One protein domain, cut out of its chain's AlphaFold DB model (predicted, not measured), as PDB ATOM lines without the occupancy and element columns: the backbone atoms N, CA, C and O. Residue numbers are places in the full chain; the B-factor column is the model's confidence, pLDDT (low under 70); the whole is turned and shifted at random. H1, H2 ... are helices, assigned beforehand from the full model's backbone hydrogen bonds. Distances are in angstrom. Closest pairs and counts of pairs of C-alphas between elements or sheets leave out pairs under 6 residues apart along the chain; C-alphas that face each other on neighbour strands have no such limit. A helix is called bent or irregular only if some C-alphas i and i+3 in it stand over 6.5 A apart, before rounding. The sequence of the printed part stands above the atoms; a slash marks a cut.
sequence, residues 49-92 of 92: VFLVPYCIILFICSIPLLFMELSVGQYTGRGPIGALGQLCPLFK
ATOM      1  N   VAL A  49     -36.648 -75.133  42.243       74.94
ATOM      2  CA  VAL A  49     -35.972 -75.147  40.928       74.94
ATOM      3  C   VAL A  49     -36.024 -73.773  40.251       74.94
ATOM      4  O   VAL A  49     -35.071 -73.380  39.587       74.94
ATOM      5  N   PHE A  50     -37.079 -72.988  40.493       72.69
ATOM      6  CA  PHE A  50     -37.213 -71.608  39.996       72.69
ATOM      7  C   PHE A  50     -36.161 -70.644  40.584       72.69
ATOM      8  O   PHE A  50     -35.846 -69.593  40.030       72.69
ATOM      9  N   LEU A  51     -35.578 -71.049  41.704       74.69
ATOM     10  CA  LEU A  51     -34.601 -70.321  42.497       74.69
ATOM     11  C   LEU A  51     -33.237 -70.234  41.788       74.69
ATOM     12  O   LEU A  51     -32.547 -69.222  41.881       74.69
ATOM     13  N   VAL A  52     -32.885 -71.267  41.016       81.00
ATOM     14  CA  VAL A  52     -31.617 -71.369  40.278       81.00
ATOM     15  C   VAL A  52     -31.495 -70.308  39.173       81.00
ATOM     16  O   VAL A  52     -30.562 -69.507  39.242       81.00
ATOM     17  N   PRO A  53     -32.410 -70.218  38.182       83.12
ATOM     18  CA  PRO A  53     -32.325 -69.183  37.152       83.12
ATOM     19  C   PRO A  53     -32.496 -67.778  37.739       83.12
ATOM     20  O   PRO A  53     -31.839 -66.848  37.279       83.12
ATOM     21  N   TYR A  54     -33.315 -67.620  38.784       79.00
ATOM     22  CA  TYR A  54     -33.496 -66.339  39.464       79.00
ATOM     23  C   TYR A  54     -32.196 -65.832  40.101       79.00
ATOM     24  O   TYR A  54     -31.817 -64.688  39.862       79.00
ATOM     25  N   CYS A  55     -31.473 -66.680  40.840       82.31
ATOM     26  CA  CYS A  55     -30.168 -66.325  41.400       82.31
ATOM     27  C   CYS A  55     -29.143 -66.015  40.305       82.31
ATOM     28  O   CYS A  55     -28.406 -65.044  40.427       82.31
ATOM     29  N   ILE A  56     -29.111 -66.799  39.225       87.31
ATOM     30  CA  ILE A  56     -28.179 -66.577  38.111       87.31
ATOM     31  C   ILE A  56     -28.427 -65.211  37.461       87.31
ATOM     32  O   ILE A  56     -27.488 -64.433  37.307       87.31
ATOM     33  N   ILE A  57     -29.678 -64.884  37.129       85.50
ATOM     34  CA  ILE A  57     -30.031 -63.596  36.517       85.50
ATOM     35  C   ILE A  57     -29.808 -62.450  37.509       85.50
ATOM     36  O   ILE A  57     -29.312 -61.399  37.114       85.50
ATOM     37  N   LEU A  58     -30.096 -62.653  38.801       84.12
ATOM     38  CA  LEU A  58     -29.751 -61.688  39.844       84.12
ATOM     39  C   LEU A  58     -28.250 -61.423  39.871       84.12
ATOM     40  O   LEU A  58     -27.853 -60.278  39.771       84.12
ATOM     41  N   PHE A  59     -27.385 -62.428  39.955       86.25
ATOM     42  CA  PHE A  59     -25.945 -62.165  39.993       86.25
ATOM     43  C   PHE A  59     -25.444 -61.538  38.688       86.25
ATOM     44  O   PHE A  59     -24.708 -60.552  38.730       86.25
ATOM     45  N   ILE A  60     -25.883 -62.051  37.538       90.31
ATOM     46  CA  ILE A  60     -25.439 -61.560  36.229       90.31
ATOM     47  C   ILE A  60     -25.929 -60.140  35.958       90.31
ATOM     48  O   ILE A  60     -25.186 -59.384  35.352       90.31
ATOM     49  N   CYS A  61     -27.133 -59.750  36.380       87.00
ATOM     50  CA  CYS A  61     -27.640 -58.396  36.155       87.00
ATOM     51  C   CYS A  61     -27.323 -57.449  37.319       87.00
ATOM     52  O   CYS A  61     -26.927 -56.312  37.079       87.00
ATOM     53  N   SER A  62     -27.450 -57.886  38.574       84.38
ATOM     54  CA  SER A  62     -27.237 -57.037  39.754       84.38
ATOM     55  C   SER A  62     -25.775 -56.658  39.961       84.38
ATOM     56  O   SER A  62     -25.524 -55.514  40.323       84.38
ATOM     57  N   ILE A  63     -24.806 -57.553  39.720       86.56
ATOM     58  CA  ILE A  63     -23.379 -57.207  39.857       86.56
ATOM     59  C   ILE A  63     -22.973 -56.084  38.884       86.56
ATOM     60  O   ILE A  63     -22.419 -55.089  39.355       86.56
ATOM     61  N   PRO A  64     -23.238 -56.166  37.563       86.94
ATOM     62  CA  PRO A  64     -22.867 -55.092  36.648       86.94
ATOM     63  C   PRO A  64     -23.695 -53.824  36.849       86.94
ATOM     64  O   PRO A  64     -23.126 -52.745  36.720       86.94
ATOM     65  N   LEU A  65     -24.984 -53.915  37.206       85.81
ATOM     66  CA  LEU A  65     -25.787 -52.731  37.547       85.81
ATOM     67  C   LEU A  65     -25.204 -51.994  38.755       85.81
ATOM     68  O   LEU A  65     -24.964 -50.791  38.676       85.81
ATOM     69  N   LEU A  66     -24.897 -52.719  39.834       84.31
ATOM     70  CA  LEU A  66     -24.283 -52.138  41.025       84.31
ATOM     71  C   LEU A  66     -22.902 -51.559  40.700       84.31
ATOM     72  O   LEU A  66     -22.584 -50.447  41.107       84.31
ATOM     73  N   PHE A  67     -22.081 -52.278  39.934       85.06
ATOM     74  CA  PHE A  67     -20.762 -51.794  39.533       85.06
ATOM     75  C   PHE A  67     -20.842 -50.525  38.678       85.06
ATOM     76  O   PHE A  67     -20.066 -49.592  38.894       85.06
ATOM     77  N   MET A  68     -21.780 -50.468  37.734       84.19
ATOM     78  CA  MET A  68     -22.007 -49.302  36.887       84.19
ATOM     79  C   MET A  68     -22.457 -48.099  37.721       84.19
ATOM     80  O   MET A  68     -21.895 -47.014  37.583       84.19
ATOM     81  N   GLU A  69     -23.406 -48.295  38.635       82.25
ATOM     82  CA  GLU A  69     -23.913 -47.237  39.511       82.25
ATOM     83  C   GLU A  69     -22.830 -46.711  40.464       82.25
ATOM     84  O   GLU A  69     -22.629 -45.499  40.586       82.25
ATOM     85  N   LEU A  70     -22.053 -47.615  41.070       83.06
ATOM     86  CA  LEU A  70     -20.917 -47.254  41.918       83.06
ATOM     87  C   LEU A  70     -19.834 -46.517  41.126       83.06
ATOM     88  O   LEU A  70     -19.321 -45.509  41.606       83.06
ATOM     89  N   SER A  71     -19.509 -46.969  39.914       83.06
ATOM     90  CA  SER A  71     -18.510 -46.323  39.055       83.06
ATOM     91  C   SER A  71     -18.930 -44.902  38.678       83.06
ATOM     92  O   SER A  71     -18.129 -43.976  38.801       83.06
ATOM     93  N   VAL A  72     -20.195 -44.696  38.301       81.44
ATOM     94  CA  VAL A  72     -20.744 -43.363  38.000       81.44
ATOM     95  C   VAL A  72     -20.757 -42.468  39.244       81.44
ATOM     96  O   VAL A  72     -20.402 -41.286  39.160       81.44
ATOM     97  N   GLY A  73     -21.112 -43.026  40.405       77.56
ATOM     98  CA  GLY A  73     -21.112 -42.316  41.684       77.56
ATOM     99  C   GLY A  73     -19.712 -41.882  42.128       77.56
ATOM    100  O   GLY A  73     -19.526 -40.735  42.538       77.56
ATOM    101  N   GLN A  74     -18.714 -42.759  41.989       76.00
ATOM    102  CA  GLN A  74     -17.313 -42.440  42.283       76.00
ATOM    103  C   GLN A  74     -16.724 -41.443  41.276       76.00
ATOM    104  O   GLN A  74     -15.969 -40.560  41.675       76.00
ATOM    105  N   TYR A  75     -17.086 -41.545  39.991       73.50
ATOM    106  CA  TYR A  75     -16.571 -40.666  38.937       73.50
ATOM    107  C   TYR A  75     -17.122 -39.238  39.032       73.50
ATOM    108  O   TYR A  75     -16.383 -38.270  38.870       73.50
ATOM    109  N   THR A  76     -18.416 -39.088  39.325       71.38
ATOM    110  CA  THR A  76     -19.052 -37.762  39.352       71.38
ATOM    111  C   THR A  76     -18.914 -37.080  40.718       71.38
ATOM    112  O   THR A  76     -18.975 -35.851  40.801       71.38
ATOM    113  N   GLY A  77     -18.752 -37.843  41.808       65.75
ATOM    114  CA  GLY A  77     -18.618 -37.301  43.169       65.75
ATOM    115  C   GLY A  77     -19.773 -36.376  43.588       65.75
ATOM    116  O   GLY A  77     -19.615 -35.531  44.467       65.75
ATOM    117  N   ARG A  78     -20.925 -36.495  42.918       62.94
ATOM    118  CA  ARG A  78     -22.143 -35.701  43.110       62.94
ATOM    119  C   ARG A  78     -23.339 -36.640  43.209       62.94
ATOM    120  O   ARG A  78     -23.281 -37.772  42.738       62.94
ATOM    121  N   GLY A  79     -24.422 -36.159  43.821       65.44
ATOM    122  CA  GLY A  79     -25.671 -36.917  43.923       65.44
ATOM    123  C   GLY A  79     -26.221 -37.339  42.548       65.44
ATOM    124  O   GLY A  79     -25.836 -36.755  41.531       65.44
ATOM    125  N   PRO A  80     -27.149 -38.309  42.505       60.31
ATOM    126  CA  PRO A  80     -27.618 -38.946  41.269       60.31
ATOM    127  C   PRO A  80     -28.118 -37.950  40.209       60.31
ATOM    128  O   PRO A  80     -27.815 -38.101  39.030       60.31
ATOM    129  N   ILE A  81     -28.776 -36.862  40.621       61.56
ATOM    130  CA  ILE A  81     -29.249 -35.788  39.725       61.56
ATOM    131  C   ILE A  81     -28.076 -35.014  39.085       61.56
ATOM    132  O   ILE A  81     -28.125 -34.650  37.914       61.56
ATOM    133  N   GLY A  82     -26.989 -34.793  39.831       60.06
ATOM    134  CA  GLY A  82     -25.781 -34.132  39.327       60.06
ATOM    135  C   GLY A  82     -24.915 -35.031  38.439       60.06
ATOM    136  O   GLY A  82     -24.228 -34.520  37.558       60.06
ATOM    137  N   ALA A  83     -24.965 -36.352  38.645       64.00
ATOM    138  CA  ALA A  83     -24.298 -37.339  37.795       64.00
ATOM    139  C   ALA A  83     -25.011 -37.527  36.452       64.00
ATOM    140  O   ALA A  83     -24.368 -37.500  35.402       64.00
ATOM    141  N   LEU A  84     -26.344 -37.612  36.472       62.59
ATOM    142  CA  LEU A  84     -27.154 -37.716  35.258       62.59
ATOM    143  C   LEU A  84     -27.004 -36.482  34.355       62.59
ATOM    144  O   LEU A  84     -26.831 -36.637  33.149       62.59
ATOM    145  N   GLY A  85     -26.951 -35.276  34.932       60.03
ATOM    146  CA  GLY A  85     -26.729 -34.040  34.171       60.03
ATOM    147  C   GLY A  85     -25.328 -33.892  33.552       60.03
ATOM    148  O   GLY A  85     -25.154 -33.077  32.650       60.03
ATOM    149  N   GLN A  86     -24.323 -34.652  34.010       60.75
ATOM    150  CA  GLN A  86     -22.972 -34.668  33.424       60.75
ATOM    151  C   GLN A  86     -22.793 -35.767  32.371       60.75
ATOM    152  O   GLN A  86     -22.039 -35.561  31.424       60.75
ATOM    153  N   LEU A  87     -23.489 -36.903  32.504       62.12
ATOM    154  CA  LEU A  87     -23.488 -37.961  31.487       62.12
ATOM    155  C   LEU A  87     -24.348 -37.601  30.268       62.12
ATOM    156  O   LEU A  87     -23.923 -37.824  29.139       62.12
ATOM    157  N   CYS A  88     -25.536 -37.036  30.491       55.12
ATOM    158  CA  CYS A  88     -26.457 -36.636  29.432       55.12
ATOM    159  C   CYS A  88     -27.095 -35.282  29.781       55.12
ATOM    160  O   CYS A  88     -28.028 -35.246  30.587       55.12
ATOM    161  N   PRO A  89     -26.701 -34.169  29.131       56.84
ATOM    162  CA  PRO A  89     -27.346 -32.866  29.335       56.84
ATOM    163  C   PRO A  89     -28.823 -32.828  28.881       56.84
ATOM    164  O   PRO A  89     -29.488 -31.816  29.070       56.84
ATOM    165  N   LEU A  90     -29.336 -33.922  28.299       56.94
ATOM    166  CA  LEU A  90     -30.713 -34.080  27.825       56.94
ATOM    167  C   LEU A  90     -31.731 -34.434  28.933       56.94
ATOM    168  O   LEU A  90     -32.924 -34.266  28.717       56.94
ATOM    169  N   PHE A  91     -31.284 -34.940  30.092       54.50
ATOM    170  CA  PHE A  91     -32.150 -35.369  31.211       54.50
ATOM    171  C   PHE A  91     -32.240 -34.335  32.352       54.50
ATOM    172  O   PHE A  91     -32.564 -34.686  33.488       54.50
ATOM    173  N   LYS A  92     -31.921 -33.069  32.066       47.53
ATOM    174  CA  LYS A  92     -32.086 -31.950  33.000       47.53
ATOM    175  C   LYS A  92     -33.504 -31.384  32.968       47.53
ATOM    176  O   LYS A  92     -34.072 -31.293  31.863       47.53
TER     177      LYS A  92
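Overview. This is residues 49 to 92 of the 92 residues of the protein "Transporter" of Drosophila obscura (UniProt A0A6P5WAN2). One long helix, H1, makes the length of this rod, and at its far end the chain turns a corner into a short helix, H2, set about perpendicular to it. The greater part of H1, residues 51 to 68, sticks out free, and the last residues, 88 to 92, trail on after H2. The printed part has 44 residues with two named helices, H1 then H2, and no named strand; the class is all helix. The whole is extended, with a radius of gyration of the C-alphas of 14.6 A and spans of 44 by 20 by 12 A.

Arrangement. H1, residues 51 to 76, stands free over residues 51 to 68. A tight link of 3 residues joins it to H2, residues 80 to 87. H1 touches H2 with residues 72 to 76 alone, and the closest C-alphas of the two, those of Thr 76 and Ala 83, are 5.5 A apart. Their lines are about perpendicular, at 75 degrees. In the backbones, 21 of 22 O i to N i+4 pairs in H1 and 3 of 4 in H2 are within hydrogen-bond range.

Along the chain. H1 begins with C-alpha 51 at (-34.601, -70.321, 42.497) and ends with C-alpha 76 at (-19.052, -37.762, 39.352), a length of 36.2 A. It is neither bent nor irregular, but only just: C-alphas 60 and 63 are 6.0 A apart. H2 measures 10.7 A from C-alpha 80 to C-alpha 87, the latter at (-23.488, -37.961, 31.487).

Size, cuts and confidence. The two C-alphas farthest apart, those of Val 49 and Pro 89, are 44.7 A apart. The printed part has no cut, and it ends at Lys 92, the chain's last residue. The mean pLDDT of the printed part is 73.9, and residues 77 to 92 are under 70.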